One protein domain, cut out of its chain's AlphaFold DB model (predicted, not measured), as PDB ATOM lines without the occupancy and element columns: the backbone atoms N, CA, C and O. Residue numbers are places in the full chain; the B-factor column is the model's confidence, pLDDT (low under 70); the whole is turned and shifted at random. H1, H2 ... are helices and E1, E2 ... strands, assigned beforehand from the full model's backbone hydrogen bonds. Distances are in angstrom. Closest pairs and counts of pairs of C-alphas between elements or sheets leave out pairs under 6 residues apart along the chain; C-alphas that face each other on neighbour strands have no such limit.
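Overview. This is residues 5 to 126 of the 137 residues of the protein "GNAT family N-acetyltransferase" of Acidimicrobiaceae bacterium (UniProt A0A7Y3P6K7). A twisted sheet of four strands forms the core, with the long helix H1 crossing one face and H4 slanting over the other. H3 shares H1's face, H2 packs on H1, and H5 packs on H4, off the sheet. The 122 printed residues include E1 H1 H2 H3 E2 E3 E4 H4 H5, a mixed class; the antiparallel sheet runs E1 E2 E3 E4. The whole is compact, with a radius of gyration of the C-alphas of 13.3 A, and spans 34 by 33 by 27 A.

Along the chain. The strands are E1, residues 5 to 7, beginning at C-alpha 5 (134.712, 167.621, 81.557); E2, 58 to 62; E3, 68 to 75, 20.1 A long; and E4, 78 to 84, 17.3 A. The helices are H1, 13 to 27, 21.4 A; H2, 32 to 40; H3, 45 to 54; H4, 93 to 103, 15.6 A; and H5, 116 to 124, ending at C-alpha 124 (135.898, 150.247, 78.769).

Arrangement. E2, E3 and E4 form a meander, each strand the antiparallel neighbour of the one before. Within hydrogen-bond range are N 6 and O 60 of E1 and E2, 2.8 A, N 61 and O 70 of E2 and E3, 2.9 A, and N 73 and O 81 of E3 and E4, 2.9 A. H1 and H3 are on one face and H4 on the opposite face, three layers. H1 runs across the strands at a height over the sheet of 9.1 A. H4 runs slantwise to them at 8.4 A. H1 touches H2, closest C-alphas Leu 27 and Ala 33, 5.2 A. H4 touches H5, closest C-alphas Arg 95 and Leu 121, 6.4 A. Every O i to N i+4 pair is within hydrogen-bond range in H2, H3, H4 and H5; in H1, 10 of 11.

Size, cuts and confidence. The two farthest C-alphas, Gly 42 and Glu 64, are 37.6 A apart. The printed part has no cut. The link from H4 to H5 is long, 12 residues. No printed residue has pLDDT under 70.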
ATOM      1  N   ALA A   5     133.379 167.247  81.110       88.19
ATOM      2  CA  ALA A   5     134.712 167.621  81.557       88.19
ATOM      3  C   ALA A   5     134.907 169.133  81.427       88.19
ATOM      4  O   ALA A   5     134.483 169.742  80.443       88.19
ATOM      5  N   ARG A   6     135.570 169.728  82.414       90.44
ATOM      6  CA  ARG A   6     135.977 171.131  82.404       90.44
ATOM      7  C   ARG A   6     137.391 171.261  82.933       90.44
ATOM      8  O   ARG A   6     137.695 170.721  83.999       90.44
ATOM      9  N   GLU A   7     138.205 171.998  82.194       87.62
ATOM     10  CA  GLU A   7     139.490 172.493  82.666       87.62
ATOM     11  C   GLU A   7     139.267 173.435  83.854       87.62
ATOM     12  O   GLU A   7     138.284 174.185  83.908       87.62
ATOM     13  N   LEU A   8     140.155 173.351  84.834       86.25
ATOM     14  CA  LEU A   8     140.105 174.143  86.045       86.25
ATOM     15  C   LEU A   8     141.217 175.176  86.026       86.25
ATOM     16  O   LEU A   8     142.388 174.833  86.081       86.25
ATOM     17  N   ILE A   9     140.811 176.442  86.025       83.31
ATOM     18  CA  ILE A   9     141.709 177.601  86.130       83.31
ATOM     19  C   ILE A   9     141.816 178.129  87.569       83.31
ATOM     20  O   ILE A   9     142.613 179.013  87.859       83.31
ATOM     21  N   ALA A  10     140.967 177.623  88.472       84.31
ATOM     22  CA  ALA A  10     140.955 177.961  89.890       84.31
ATOM     23  C   ALA A  10     140.230 176.879  90.713       84.31
ATOM     24  O   ALA A  10     139.344 176.173  90.211       84.31
ATOM     25  N   LEU A  11     140.574 176.792  92.002       81.38
ATOM     26  CA  LEU A  11     139.917 175.934  92.991       81.38
ATOM     27  C   LEU A  11     139.491 176.760  94.206       81.38
ATOM     28  O   LEU A  11     140.308 177.445  94.820       81.38
ATOM     29  N   SER A  12     138.236 176.624  94.622       84.31
ATOM     30  CA  SER A  12     137.829 176.965  95.987       84.31
ATOM     31  C   SER A  12     138.523 176.054  97.007       84.31
ATOM     32  O   SER A  12     139.033 174.983  96.671       84.31
ATOM     33  N   ALA A  13     138.492 176.423  98.290       83.56
ATOM     34  CA  ALA A  13     139.088 175.611  99.354       83.56
ATOM     35  C   ALA A  13     138.530 174.172  99.407       83.56
ATOM     36  O   ALA A  13     139.275 173.224  99.650       83.56
ATOM     37  N   ALA A  14     137.230 173.992  99.150       80.56
ATOM     38  CA  ALA A  14     136.611 172.669  99.103       80.56
ATOM     39  C   ALA A  14     137.094 171.856  97.891       80.56
ATOM     40  O   ALA A  14     137.402 170.673  98.014       80.56
ATOM     41  N   GLU A  15     137.213 172.493  96.728       81.44
ATOM     42  CA  GLU A  15     137.684 171.839  95.505       81.44
ATOM     43  C   GLU A  15     139.174 171.500  95.586       81.44
ATOM     44  O   GLU A  15     139.579 170.447  95.105       81.44
ATOM     45  N   ARG A  16     139.974 172.328  96.269       85.38
ATOM     46  CA  ARG A  16     141.378 172.031  96.567       85.38
ATOM     47  C   ARG A  16     141.514 170.790  97.440       85.38
ATOM     48  O   ARG A  16     142.320 169.926  97.120       85.38
ATOM     49  N   ARG A  17     140.695 170.649  98.487       83.75
ATOM     50  CA  ARG A  17     140.683 169.427  99.316       83.75
ATOM     51  C   ARG A  17     140.352 168.188  98.487       83.75
ATOM     52  O   ARG A  17     141.053 167.188  98.583       83.75
ATOM     53  N   LEU A  18     139.349 168.275  97.616       78.00
ATOM     54  CA  LEU A  18     138.989 167.167  96.729       78.00
ATOM     55  C   LEU A  18     140.089 166.854  95.691       78.00
ATOM     56  O   LEU A  18     140.326 165.692  95.376       78.00
ATOM     57  N   ALA A  19     140.796 167.863  95.176       81.56
ATOM     58  CA  ALA A  19     141.952 167.658  94.298       81.56
ATOM     59  C   ALA A  19     143.164 167.068  95.046       81.56
ATOM     60  O   ALA A  19     143.953 166.330  94.467       81.56
ATOM     61  N   GLN A  20     143.307 167.325  96.346       84.50
ATOM     62  CA  GLN A  20     144.300 166.639  97.179       84.50
ATOM     63  C   GLN A  20     143.918 165.171  97.423       84.50
ATOM     64  O   GLN A  20     144.800 164.315  97.477       84.50
ATOM     65  N   GLU A  21     142.624 164.851  97.541       83.19
ATOM     66  CA  GLU A  21     142.149 163.463  97.661       83.19
ATOM     67  C   GLU A  21     142.487 162.619  96.430       83.19
ATOM     68  O   GLU A  21     142.780 161.433  96.579       83.19
ATOM     69  N   LEU A  22     142.512 163.230  95.240       82.19
ATOM     70  CA  LEU A  22     143.003 162.592  94.020       82.19
ATOM     71  C   LEU A  22     144.408 162.013  94.239       82.19
ATOM     72  O   LEU A  22     144.623 160.822  94.023       82.19
ATOM     73  N   TRP A  23     145.342 162.829  94.728       83.44
ATOM     74  CA  TRP A  23     146.725 162.396  94.934       83.44
ATOM     75  C   TRP A  23     146.880 161.464  96.127       83.44
ATOM     76  O   TRP A  23     147.626 160.496  96.047       83.44
ATOM     77  N   ARG A  24     146.127 161.673  97.209       83.12
ATOM     78  CA  ARG A  24     146.125 160.726  98.334       83.12
ATOM     79  C   ARG A  24     145.690 159.329  97.893       83.12
ATOM     80  O   ARG A  24     146.356 158.364  98.244       83.12
ATOM     81  N   ALA A  25     144.646 159.228  97.070       79.50
ATOM     82  CA  ALA A  25     144.216 157.951  96.507       79.50
ATOM     83  C   ALA A  25     145.275 157.334  95.575       79.50
ATOM     84  O   ALA A  25     145.416 156.116  95.538       79.50
ATOM     85  N   ALA A  26     146.041 158.155  94.848       77.06
ATOM     86  CA  ALA A  26     147.166 157.687  94.034       77.06
ATOM     87  C   ALA A  26     148.235 156.995  94.880       77.06
ATOM     88  O   ALA A  26     148.685 155.901  94.542       77.06
ATOM     89  N   LEU A  27     148.610 157.639  95.987       82.31
ATOM     90  CA  LEU A  27     149.669 157.193  96.889       82.31
ATOM     91  C   LEU A  27     149.342 155.862  97.586       82.31
ATOM     92  O   LEU A  27     150.252 155.170  98.028       82.31
ATOM     93  N   GLU A  28     148.065 155.477  97.666       83.50
ATOM     94  CA  GLU A  28     147.641 154.180  98.215       83.50
ATOM     95  C   GLU A  28     147.944 152.996  97.276       83.50
ATOM     96  O   GLU A  28     147.951 151.838  97.706       83.50
ATOM     97  N   HIS A  29     148.193 153.252  95.989       81.06
ATOM     98  CA  HIS A  29     148.512 152.222  95.007       81.06
ATOM     99  C   HIS A  29     150.028 152.004  94.880       81.06
ATOM    100  O   HIS A  29     150.833 152.922  95.024       81.06
ATOM    101  N   ARG A  30     150.432 150.766  94.561       75.00
ATOM    102  CA  ARG A  30     151.847 150.434  94.316       75.00
ATOM    103  C   ARG A  30     152.388 151.275  93.160       75.00
ATOM    104  O   ARG A  30     151.745 151.330  92.114       75.00
ATOM    105  N   GLY A  31     153.562 151.879  93.333       81.44
ATOM    106  CA  GLY A  31     154.151 152.785  92.345       81.44
ATOM    107  C   GLY A  31     153.594 154.213  92.392       81.44
ATOM    108  O   GLY A  31     154.006 155.045  91.591       81.44
ATOM    109  N   GLY A  32     152.615 154.499  93.261       85.50
ATOM    110  CA  GLY A  32     151.968 155.807  93.341       85.50
ATOM    111  C   GLY A  32     152.863 156.895  93.930       85.50
ATOM    112  O   GLY A  32     152.831 158.024  93.447       85.50
ATOM    113  N   ALA A  33     153.676 156.556  94.935       86.31
ATOM    114  CA  ALA A  33     154.645 157.477  95.526       86.31
ATOM    115  C   ALA A  33     155.745 157.841  94.524       86.31
ATOM    116  O   ALA A  33     156.037 159.015  94.331       86.31
ATOM    117  N   GLU A  34     156.272 156.848  93.815       86.12
ATOM    118  CA  GLU A  34     157.297 157.019  92.790       86.12
ATOM    119  C   GLU A  34     156.757 157.807  91.595       86.12
ATOM    120  O   GLU A  34     157.407 158.738  91.130       86.12
ATOM    121  N   LEU A  35     155.534 157.500  91.135       84.75
ATOM    122  CA  LEU A  35     154.877 158.298  90.100       84.75
ATOM    123  C   LEU A  35     154.733 159.750  90.556       84.75
ATOM    124  O   LEU A  35     155.012 160.651  89.770       84.75
ATOM    125  N   PHE A  36     154.295 159.980  91.800       86.88
ATOM    126  CA  PHE A  36     154.179 161.325  92.353       86.88
ATOM    127  C   PHE A  36     155.533 162.035  92.369       86.88
ATOM    128  O   PHE A  36     155.603 163.166  91.907       86.88
ATOM    129  N   GLU A  37     156.605 161.391  92.826       87.12
ATOM    130  CA  GLU A  37     157.959 161.956  92.794       87.12
ATOM    131  C   GLU A  37     158.390 162.342  91.371       87.12
ATOM    132  O   GLU A  37     158.866 163.462  91.159       87.12
ATOM    133  N   ASP A  38     158.150 161.468  90.389       86.06
ATOM    134  CA  ASP A  38     158.501 161.700  88.984       86.06
ATOM    135  C   ASP A  38     157.734 162.891  88.382       86.06
ATOM    136  O   ASP A  38     158.314 163.720  87.669       86.06
ATOM    137  N   VAL A  39     156.430 163.013  88.666       85.88
ATOM    138  CA  VAL A  39     155.604 164.104  88.112       85.88
ATOM    139  C   VAL A  39     155.751 165.406  88.900       85.88
ATOM    140  O   VAL A  39     155.807 166.492  88.312       85.88
ATOM    141  N   ALA A  40     155.861 165.320  90.225       87.12
ATOM    142  CA  ALA A  40     156.004 166.465  91.109       87.12
ATOM    143  C   ALA A  40     157.439 166.997  91.117       87.12
ATOM    144  O   ALA A  40     157.630 168.151  91.475       87.12
ATOM    145  N   LYS A  41     158.448 166.238  90.669       86.69
ATOM    146  CA  LYS A  41     159.848 166.696  90.548       86.69
ATOM    147  C   LYS A  41     160.375 167.361  91.830       86.69
ATOM    148  O   LYS A  41     161.032 168.396  91.777       86.69
ATOM    149  N   GLY A  42     160.043 166.777  92.983       85.81
ATOM    150  CA  GLY A  42     160.447 167.269  94.306       85.81
ATOM    151  C   GLY A  42     159.566 168.373  94.909       85.81
ATOM    152  O   GLY A  42     159.830 168.789  96.035       85.81
ATOM    153  N   ARG A  43     158.520 168.826  94.209       86.69
ATOM    154  CA  ARG A  43     157.549 169.803  94.731       86.69
ATOM    155  C   ARG A  43     156.603 169.171  95.746       86.69
ATOM    156  O   ARG A  43     156.243 167.994  95.647       86.69
ATOM    157  N   GLY A  44     156.159 169.978  96.708       86.94
ATOM    158  CA  GLY A  44     155.095 169.581  97.630       86.94
ATOM    159  C   GLY A  44     153.752 169.425  96.910       86.94
ATOM    160  O   GLY A  44     153.533 170.004  95.852       86.94
ATOM    161  N   LEU A  45     152.811 168.678  97.499       83.81
ATOM    162  CA  LEU A  45     151.485 168.459  96.899       83.81
ATOM    163  C   LEU A  45     150.729 169.770  96.612       83.81
ATOM    164  O   LEU A  45     150.006 169.853  95.624       83.81
ATOM    165  N   GLU A  46     150.859 170.775  97.478       85.19
ATOM    166  CA  GLU A  46     150.164 172.055  97.300       85.19
ATOM    167  C   GLU A  46     150.732 172.858  96.132       85.19
ATOM    168  O   GLU A  46     149.974 173.231  95.243       85.19
ATOM    169  N   GLU A  47     152.053 173.028  96.102       88.50
ATOM    170  CA  GLU A  47     152.787 173.673  95.007       88.50
ATOM    171  C   GLU A  47     152.525 172.963  93.675       88.50
ATOM    172  O   GLU A  47     152.187 173.589  92.678       88.50
ATOM    173  N   PHE A  48     152.567 171.629  93.669       87.38
ATOM    174  CA  PHE A  48     152.300 170.860  92.463       87.38
ATOM    175  C   PHE A  48     150.862 171.029  91.953       87.38
ATOM    176  O   PHE A  48     150.639 171.061  90.746       87.38
ATOM    177  N   LEU A  49     149.869 171.152  92.839       86.19
ATOM    178  CA  LEU A  49     148.496 171.447  92.423       86.19
ATOM    179  C   LEU A  49     148.367 172.842  91.802       86.19
ATOM    180  O   LEU A  49     147.581 172.998  90.868       86.19
ATOM    181  N   ASP A  50     149.114 173.825  92.303       88.12
ATOM    182  CA  ASP A  50     149.137 175.176  91.734       88.12
ATOM    183  C   ASP A  50     149.759 175.161  90.334       88.12
ATOM    184  O   ASP A  50     149.134 175.643  89.389       88.12
ATOM    185  N   ASP A  51     150.879 174.461  90.156       89.31
ATOM    186  CA  ASP A  51     151.506 174.287  88.841       89.31
ATOM    187  C   ASP A  51     150.573 173.601  87.831       89.31
ATOM    188  O   ASP A  51     150.547 173.948  86.649       89.31
ATOM    189  N   LEU A  52     149.782 172.619  88.276       89.00
ATOM    190  CA  LEU A  52     148.802 171.946  87.420       89.00
ATOM    191  C   LEU A  52     147.655 172.873  86.998       89.00
ATOM    192  O   LEU A  52     147.125 172.705  85.897       89.00
ATOM    193  N   LEU A  53     147.251 173.818  87.851       89.00
ATOM    194  CA  LEU A  53     146.255 174.837  87.509       89.00
ATOM    195  C   LEU A  53     146.827 175.843  86.512       89.00
ATOM    196  O   LEU A  53     146.183 176.129  85.505       89.00
ATOM    197  N   GLU A  54     148.040 176.337  86.759       89.00
ATOM    198  CA  GLU A  54     148.726 177.274  85.862       89.00
ATOM    199  C   GLU A  54     148.979 176.663  84.478       89.00
ATOM    200  O   GLU A  54     148.851 177.343  83.460       89.00
ATOM    201  N   ALA A  55     149.266 175.361  84.425       88.81
ATOM    202  CA  ALA A  55     149.463 174.622  83.184       88.81
ATOM    203  C   ALA A  55     148.158 174.213  82.467       88.81
ATOM    204  O   ALA A  55     148.237 173.574  81.416       88.81
ATOM    205  N   GLY A  56     146.970 174.496  83.023       90.44
ATOM    206  CA  GLY A  56     145.690 174.034  82.457       90.44
ATOM    207  C   GLY A  56     145.531 172.504  82.465       90.44
ATOM    208  O   GLY A  56     144.783 171.916  81.679       90.44
ATOM    209  N   ALA A  57     146.270 171.821  83.342       92.81
ATOM    210  CA  ALA A  57     146.375 170.367  83.369       92.81
ATOM    211  C   ALA A  57     145.372 169.707  84.325       92.81
ATOM    212  O   ALA A  57     145.177 168.491  84.263       92.81
ATOM    213  N   LEU A  58     144.722 170.469  85.211       93.19
ATOM    214  CA  LEU A  58     143.723 169.944  86.140       93.19
ATOM    215  C   LEU A  58     142.309 170.043  85.556       93.19
ATOM    216  O   LEU A  58     141.834 171.110  85.180       93.19
ATOM    217  N   TRP A  59     141.602 168.919  85.539       94.62
ATOM    218  CA  TRP A  59     140.260 168.794  84.979       94.62
ATOM    219  C   TRP A  59     139.289 168.261  86.025       94.62
ATOM    220  O   TRP A  59     139.662 167.488  86.907       94.62
ATOM    221  N   SER A  60     138.015 168.618  85.899       93.69
ATOM    222  CA  SER A  60     136.931 168.019  86.681       93.69
ATOM    223  C   SER A  60     135.761 167.588  85.819       93.69
ATOM    224  O   SER A  60     135.579 168.072  84.704       93.69
ATOM    225  N   PHE A  61     134.950 166.689  86.367       93.88
ATOM    226  CA  PHE A  61     133.671 166.296  85.796       93.88
ATOM    227  C   PHE A  61     132.543 166.733  86.720       93.88
ATOM    228  O   PHE A  61     132.524 166.350  87.894       93.88
ATOM    229  N   THR A  62     131.609 167.521  86.196       91.69
ATOM    230  CA  THR A  62     130.443 168.004  86.946       91.69
ATOM    231  C   THR A  62     129.161 167.374  86.439       91.69
ATOM    232  O   THR A  62     129.010 167.182  85.231       91.69
ATOM    233  N   ASP A  63     128.216 167.126  87.341       89.44
ATOM    234  CA  ASP A  63     126.841 166.820  86.951       89.44
ATOM    235  C   ASP A  63     126.091 168.066  86.436       89.44
ATOM    236  O   ASP A  63     126.613 169.183  86.374       89.44
ATOM    237  N   GLU A  64     124.828 167.869  86.075       87.25
ATOM    238  CA  GLU A  64     123.914 168.912  85.602       87.25
ATOM    239  C   GLU A  64     123.593 170.007  86.636       87.25
ATOM    240  O   GLU A  64     123.148 171.094  86.258       87.25
ATOM    241  N   ARG A  65     123.846 169.743  87.924       87.12
ATOM    242  CA  ARG A  65     123.669 170.675  89.048       87.12
ATOM    243  C   ARG A  65     124.967 171.408  89.399       87.12
ATOM    244  O   ARG A  65     124.963 172.237  90.304       87.12
ATOM    245  N   GLY A  66     126.062 171.119  88.695       84.88
ATOM    246  CA  GLY A  66     127.384 171.689  88.951       84.88
ATOM    247  C   GLY A  66     128.161 170.988  90.068       84.88
ATOM    248  O   GLY A  66     129.225 171.469  90.457       84.88
ATOM    249  N   LEU A  67     127.681 169.852  90.582       87.12
ATOM    250  CA  LEU A  67     128.407 169.082  91.584       87.12
ATOM    251  C   LEU A  67     129.604 168.384  90.932       87.12
ATOM    252  O   LEU A  67     129.437 167.578  90.018       87.12
ATOM    253  N   ARG A  68     130.815 168.646  91.435       89.56
ATOM    254  CA  ARG A  68     132.034 167.958  90.984       89.56
ATOM    255  C   ARG A  68     132.063 166.517  91.487       89.56
ATOM    256  O   ARG A  68     132.075 166.267  92.696       89.56
ATOM    257  N   LEU A  69     132.095 165.575  90.552       91.44
ATOM    258  CA  LEU A  69     132.056 164.135  90.805       91.44
ATOM    259  C   LEU A  69     133.442 163.483  90.712       91.44
ATOM    260  O   LEU A  69     133.691 162.462  91.356       91.44
ATOM    261  N   ALA A  70     134.325 164.048  89.889       92.19
ATOM    262  CA  ALA A  70     135.626 163.479  89.573       92.19
ATOM    263  C   ALA A  70     136.644 164.559  89.189       92.19
ATOM    264  O   ALA A  70     136.259 165.658  88.780       92.19
ATOM    265  N   TYR A  71     137.922 164.204  89.292       92.88
ATOM    266  CA  TYR A  71     139.077 165.021  88.928       92.88
ATOM    267  C   TYR A  71     140.060 164.202  88.099       92.88
ATOM    268  O   TYR A  71     140.142 162.984  88.259       92.88
ATOM    269  N   ALA A  72     140.783 164.856  87.202       93.94
ATOM    270  CA  ALA A  72     141.834 164.227  86.425       93.94
ATOM    271  C   ALA A  72     142.976 165.206  86.178       93.94
ATOM    272  O   ALA A  72     142.759 166.414  86.118       93.94
ATOM    273  N   VAL A  73     144.171 164.660  86.001       93.19
ATOM    274  CA  VAL A  73     145.324 165.397  85.497       93.19
ATOM    275  C   VAL A  73     145.558 164.961  84.060       93.19
ATOM    276  O   VAL A  73     145.856 163.791  83.810       93.19
ATOM    277  N   LEU A  74     145.385 165.891  83.127       94.75
ATOM    278  CA  LEU A  74     145.640 165.711  81.704       94.75
ATOM    279  C   LEU A  74     146.819 166.599  81.315       94.75
ATOM    280  O   LEU A  74     146.701 167.818  81.313       94.75
ATOM    281  N   HIS A  75     147.941 165.983  80.965       90.69
ATOM    282  CA  HIS A  75     149.152 166.692  80.568       90.69
ATOM    283  C   HIS A  75     149.661 166.118  79.247       90.69
ATOM    284  O   HIS A  75     149.796 164.903  79.119       90.69
ATOM    285  N   ASP A  76     149.857 166.970  78.238       91.19
ATOM    286  CA  ASP A  76     150.317 166.592  76.893       91.19
ATOM    287  C   ASP A  76     149.530 165.438  76.236       91.19
ATOM    288  O   ASP A  76     150.050 164.632  75.463       91.19
ATOM    289  N   GLY A  77     148.225 165.360  76.514       94.06
ATOM    290  CA  GLY A  77     147.352 164.299  76.004       94.06
ATOM    291  C   GLY A  77     147.434 162.979  76.780       94.06
ATOM    292  O   GLY A  77     146.817 161.998  76.360       94.06
ATOM    293  N   VAL A  78     148.146 162.942  77.906       94.44
ATOM    294  CA  VAL A  78     148.230 161.794  78.812       94.44
ATOM    295  C   VAL A  78     147.398 162.062  80.065       94.44
ATOM    296  O   VAL A  78     147.628 163.036  80.782       94.44
ATOM    297  N   VAL A  79     146.441 161.182  80.357       95.56
ATOM    298  CA  VAL A  79     145.751 161.151  81.652       95.56
ATOM    299  C   VAL A  79     146.711 160.558  82.677       95.56
ATOM    300  O   VAL A  79     146.846 159.340  82.789       95.56
ATOM    301  N   VAL A  80     147.409 161.427  83.401       92.12
ATOM    302  CA  VAL A  80     148.383 161.039  84.429       92.12
ATOM    303  C   VAL A  80     147.670 160.396  85.610       92.12
ATOM    304  O   VAL A  80     148.126 159.392  86.149       92.12
ATOM    305  N   PHE A  81     146.529 160.968  85.996       90.19
ATOM    306  CA  PHE A  81     145.737 160.460  87.100       90.19
ATOM    307  C   PHE A  81     144.255 160.781  86.916       90.19
ATOM    308  O   PHE A  81     143.905 161.821  86.355       90.19
ATOM    309  N   LEU A  82     143.375 159.905  87.403       92.25
ATOM    310  CA  LEU A  82     141.928 160.110  87.400       92.25
ATOM    311  C   LEU A  82     141.331 159.595  88.706       92.25
ATOM    312  O   LEU A  82     141.485 158.431  89.067       92.25
ATOM    313  N   TYR A  83     140.585 160.455  89.387       91.25
ATOM    314  CA  TYR A  83     139.897 160.144  90.628       91.25
ATOM    315  C   TYR A  83     138.403 160.396  90.493       91.25
ATOM    316  O   TYR A  83     137.972 161.495  90.155       91.25
ATOM    317  N   VAL A  84     137.600 159.389  90.828       91.88
ATOM    318  CA  VAL A  84     136.152 159.534  91.017       91.88
ATOM    319  C   VAL A  84     135.862 159.432  92.507       91.88
ATOM    320  O   VAL A  84     136.296 158.464  93.152       91.88
ATOM    321  N   ARG A  85     135.095 160.389  93.040       89.62
ATOM    322  CA  ARG A  85     134.666 160.381  94.443       89.62
ATOM    323  C   ARG A  85     133.962 159.054  94.782       89.62
ATOM    324  O   ARG A  85     133.156 158.588  93.965       89.62
ATOM    325  N   PRO A  86     134.253 158.420  95.935       90.12
ATOM    326  CA  PRO A  86     133.794 157.073  96.267       90.12
ATOM    327  C   PRO A  86     132.291 156.850  96.086       90.12
ATOM    328  O   PRO A  86     131.884 155.850  95.491       90.12
ATOM    329  N   GLU A  87     131.470 157.805  96.509       91.12
ATOM    330  CA  GLU A  87     130.010 157.773  96.439       91.12
ATOM    331  C   GLU A  87     129.458 157.744  95.003       91.12
ATOM    332  O   GLU A  87     128.328 157.297  94.794       91.12
ATOM    333  N   PHE A  88     130.254 158.145  94.006       92.06
ATOM    334  CA  PHE A  88     129.879 158.155  92.586       92.06
ATOM    335  C   PHE A  88     130.569 157.062  91.756       92.06
ATOM    336  O   PHE A  88     130.344 156.954  90.545       92.06
ATOM    337  N   ARG A  89     131.388 156.208  92.380       91.38
ATOM    338  CA  ARG A  89     132.024 155.074  91.695       91.38
ATOM    339  C   ARG A  89     130.984 154.045  91.254       91.38
ATOM    340  O   ARG A  89     129.915 153.916  91.841       91.38
ATOM    341  N   ARG A  90     131.321 153.284  90.204       91.31
ATOM    342  CA  ARG A  90     130.460 152.247  89.592       91.31
ATOM    343  C   ARG A  90     129.131 152.767  89.014       91.31
ATOM    344  O   ARG A  90     128.245 151.970  88.734       91.31
ATOM    345  N   ARG A  91     129.012 154.081  88.783       93.50
ATOM    346  CA  ARG A  91     127.836 154.735  88.173       93.50
ATOM    347  C   ARG A  91     128.102 155.294  86.769       93.50
ATOM    348  O   ARG A  91     127.402 156.187  86.328       93.50
ATOM    349  N   GLY A  92     129.159 154.837  86.093       94.31
ATOM    350  CA  GLY A  92     129.529 155.324  84.754       94.31
ATOM    351  C   GLY A  92     130.344 156.624  84.718       94.31
ATOM    352  O   GLY A  92     130.999 156.872  83.712       94.31
ATOM    353  N   VAL A  93     130.425 157.379  85.823       95.06
ATOM    354  CA  VAL A  93     131.121 158.684  85.898       95.06
ATOM    355  C   VAL A  93     132.542 158.652  85.337       95.06
ATOM    356  O   VAL A  93     132.887 159.476  84.502       95.06
ATOM    357  N   GLY A  94     133.367 157.682  85.747       95.50
ATOM    358  CA  GLY A  94     134.741 157.582  85.244       95.50
ATOM    359  C   GLY A  94     134.802 157.378  83.728       95.50
ATOM    360  O   GLY A  94     135.636 157.981  83.059       95.50
ATOM    361  N   ARG A  95     133.888 156.568  83.174       96.56
ATOM    362  CA  ARG A  95     133.825 156.279  81.734       96.56
ATOM    363  C   ARG A  95     133.394 157.513  80.950       96.56
ATOM    364  O   ARG A  95     133.997 157.821  79.924       96.56
ATOM    365  N   GLU A  96     132.369 158.213  81.423       96.44
ATOM    366  CA  GLU A  96     131.893 159.454  80.804       96.44
ATOM    367  C   GLU A  96     132.954 160.548  80.859       96.44
ATOM    368  O   GLU A  96     133.220 161.197  79.845       96.44
ATOM    369  N   PHE A  97     133.615 160.695  82.008       96.50
ATOM    370  CA  PHE A  97     134.676 161.670  82.177       96.50
ATOM    371  C   PHE A  97     135.846 161.387  81.239       96.50
ATOM    372  O   PHE A  97     136.237 162.267  80.476       96.50
ATOM    373  N   LEU A  98     136.339 160.149  81.209       97.12
ATOM    374  CA  LEU A  98     137.413 159.751  80.305       97.12
ATOM    375  C   LEU A  98     137.026 159.944  78.832       97.12
ATOM    376  O   LEU A  98     137.806 160.485  78.058       97.12
ATOM    377  N   THR A  99     135.796 159.587  78.451       96.50
ATOM    378  CA  THR A  99     135.279 159.831  77.092       96.50
ATOM    379  C   THR A  99     135.273 161.325  76.758       96.50
ATOM    380  O   THR A  99     135.590 161.715  75.636       96.50
ATOM    381  N   SER A 100     134.916 162.173  77.724       95.88
ATOM    382  CA  SER A 100     134.965 163.624  77.565       95.88
ATOM    383  C   SER A 100     136.405 164.117  77.411       95.88
ATOM    384  O   SER A 100     136.663 164.881  76.490       95.88
ATOM    385  N   LEU A 101     137.348 163.640  78.231       96.38
ATOM    386  CA  LEU A 101     138.774 163.979  78.117       96.38
ATOM    387  C   LEU A 101     139.351 163.588  76.748       96.38
ATOM    388  O   LEU A 101     140.119 164.355  76.175       96.38
ATOM    389  N   THR A 102     138.932 162.461  76.163       96.06
ATOM    390  CA  THR A 102     139.332 162.071  74.797       96.06
ATOM    391  C   THR A 102     138.924 163.116  73.757       96.06
ATOM    392  O   THR A 102     139.699 163.427  72.855       96.06
ATOM    393  N   ARG A 103     137.738 163.728  73.897       94.69
ATOM    394  CA  ARG A 103     137.301 164.833  73.017       94.69
ATOM    395  C   ARG A 103     138.135 166.103  73.206       94.69
ATOM    396  O   ARG A 103     138.196 166.916  72.293       94.69
ATOM    397  N   HIS A 104     138.786 166.242  74.359       93.69
ATOM    398  CA  HIS A 104     139.719 167.321  74.685       93.69
ATOM    399  C   HIS A 104     141.193 166.939  74.451       93.69
ATOM    400  O   HIS A 104     142.089 167.635  74.910       93.69
ATOM    401  N   GLY A 105     141.462 165.857  73.712       94.75
ATOM    402  CA  GLY A 105     142.814 165.514  73.264       94.75
ATOM    403  C   GLY A 105     143.553 164.483  74.117       94.75
ATOM    404  O   GLY A 105     144.727 164.216  73.840       94.75
ATOM    405  N   ALA A 106     142.892 163.862  75.101       97.25
ATOM    406  CA  ALA A 106     143.448 162.696  75.781       97.25
ATOM    407  C   ALA A 106     143.588 161.519  74.803       97.25
ATOM    408  O   ALA A 106     142.634 161.108  74.141       97.25
ATOM    409  N   ARG A 107     144.806 160.993  74.709       96.00
ATOM    410  CA  ARG A 107     145.214 159.924  73.789       96.00
ATOM    411  C   ARG A 107     145.793 158.725  74.527       96.00
ATOM    412  O   ARG A 107     145.691 157.610  74.029       96.00
ATOM    413  N   ASP A 108     146.373 158.968  75.698       96.00
ATOM    414  CA  ASP A 108     147.010 157.970  76.545       96.00
ATOM    415  C   ASP A 108     146.614 158.174  78.012       96.00
ATOM    416  O   ASP A 108     146.065 159.209  78.391       96.00
ATOM    417  N   GLY A 109     146.907 157.186  78.854       94.62
ATOM    418  CA  GLY A 109     146.728 157.288  80.298       94.62
ATOM    419  C   GLY A 109     147.638 156.328  81.049       94.62
ATOM    420  O   GLY A 109     148.054 155.300  80.506       94.62
ATOM    421  N   LEU A 110     147.953 156.672  82.293       92.19
ATOM    422  CA  LEU A 110     148.790 155.865  83.173       92.19
ATOM    423  C   LEU A 110     147.914 155.019  84.099       92.19
ATOM    424  O   LEU A 110     146.931 155.495  84.659       92.19
ATOM    425  N   ALA A 111     148.276 153.751  84.271       90.69
ATOM    426  CA  ALA A 111     147.655 152.870  85.252       90.69
ATOM    427  C   ALA A 111     148.746 152.312  86.165       90.69
ATOM    428  O   ALA A 111     149.715 151.719  85.686       90.69
ATOM    429  N   LEU A 112     148.583 152.505  87.473       88.81
ATOM    430  CA  LEU A 112     149.558 152.059  88.461       88.81
ATOM    431  C   LEU A 112     149.592 150.521  88.576       88.81
ATOM    432  O   LEU A 112     148.566 149.853  88.386       88.81
ATOM    433  N   PRO A 113     150.749 149.919  88.910       86.31
ATOM    434  CA  PRO A 113     150.863 148.485  89.156       86.31
ATOM    435  C   PRO A 113     149.811 147.928  90.129       86.31
ATOM    436  O   PRO A 113     149.761 148.235  91.318       86.31
ATOM    437  N   GLY A 114     148.974 147.015  89.634       84.88
ATOM    438  CA  GLY A 114     147.906 146.399  90.427       84.88
ATOM    439  C   GLY A 114     146.617 147.219  90.521       84.88
ATOM    440  O   GLY A 114     145.631 146.690  91.034       84.88
ATOM    441  N   ASP A 115     146.573 148.430  89.962       88.88
ATOM    442  CA  ASP A 115     145.341 149.197  89.792       88.88
ATOM    443  C   ASP A 115     144.518 148.643  88.614       88.88
ATOM    444  O   ASP A 115     144.477 149.155  87.490       88.88
ATOM    445  N   ARG A 116     143.846 147.520  88.886       90.19
ATOM    446  CA  ARG A 116     142.946 146.878  87.923       90.19
ATOM    447  C   ARG A 116     141.738 147.754  87.597       90.19
ATOM    448  O   ARG A 116     141.188 147.608  86.511       90.19
ATOM    449  N   ALA A 117     141.326 148.638  88.508       90.44
ATOM    450  CA  ALA A 117     140.163 149.490  88.304       90.44
ATOM    451  C   ALA A 117     140.430 150.522  87.202       90.44
ATOM    452  O   ALA A 117     139.624 150.631  86.276       90.44
ATOM    453  N   THR A 118     141.576 151.204  87.250       92.56
ATOM    454  CA  THR A 118     141.987 152.154  86.204       92.56
ATOM    455  C   THR A 118     142.226 151.450  84.875       92.56
ATOM    456  O   THR A 118     141.723 151.897  83.844       92.56
ATOM    457  N   LYS A 119     142.881 150.280  84.884       92.94
ATOM    458  CA  LYS A 119     143.046 149.478  83.662       92.94
ATOM    459  C   LYS A 119     141.697 149.130  83.019       92.94
ATOM    460  O   LYS A 119     141.496 149.400  81.837       92.94
ATOM    461  N   SER A 120     140.761 148.573  83.790       94.50
ATOM    462  CA  SER A 120     139.430 148.225  83.278       94.50
ATOM    463  C   SER A 120     138.634 149.448  82.822       94.50
ATOM    464  O   SER A 120     137.859 149.353  81.871       94.50
ATOM    465  N   LEU A 121     138.828 150.606  83.459       95.94
ATOM    466  CA  LEU A 121     138.233 151.861  83.013       95.94
ATOM    467  C   LEU A 121     138.736 152.249  81.614       95.94
ATOM    468  O   LEU A 121     137.914 152.530  80.741       95.94
ATOM    469  N   TYR A 122     140.049 152.219  81.376       96.94
ATOM    470  CA  TYR A 122     140.631 152.515  80.062       96.94
ATOM    471  C   TYR A 122     140.154 151.529  78.989       96.94
ATOM    472  O   TYR A 122     139.705 151.935  77.916       96.94
ATOM    473  N   GLU A 123     140.132 150.235  79.300       96.06
ATOM    474  CA  GLU A 123     139.615 149.212  78.382       96.06
ATOM    475  C   GLU A 123     138.124 149.433  78.051       96.06
ATOM    476  O   GLU A 123     137.699 149.201  76.920       96.06
ATOM    477  N   SER A 124     137.328 149.967  78.988       95.75
ATOM    478  CA  SER A 124     135.898 150.247  78.769       95.75
ATOM    479  C   SER A 124     135.605 151.352  77.741       95.75
ATOM    480  O   SER A 124     134.478 151.442  77.241       95.75
ATOM    481  N   VAL A 125     136.599 152.190  77.417       95.69
ATOM    482  CA  VAL A 125     136.528 153.201  76.343       95.69
ATOM    483  C   VAL A 125     137.292 152.775  75.081       95.69
ATOM    484  O   VAL A 125     137.482 153.575  74.169       95.69
ATOM    485  N   GLY A 126     137.712 151.508  75.009       95.88
ATOM    486  CA  GLY A 126     138.405 150.932  73.856       95.88
ATOM    487  C   GLY A 126     139.908 151.202  73.812       95.88
ATOM    488  O   GLY A 126     140.548 150.863  72.814       95.88
TER     489      GLY A 126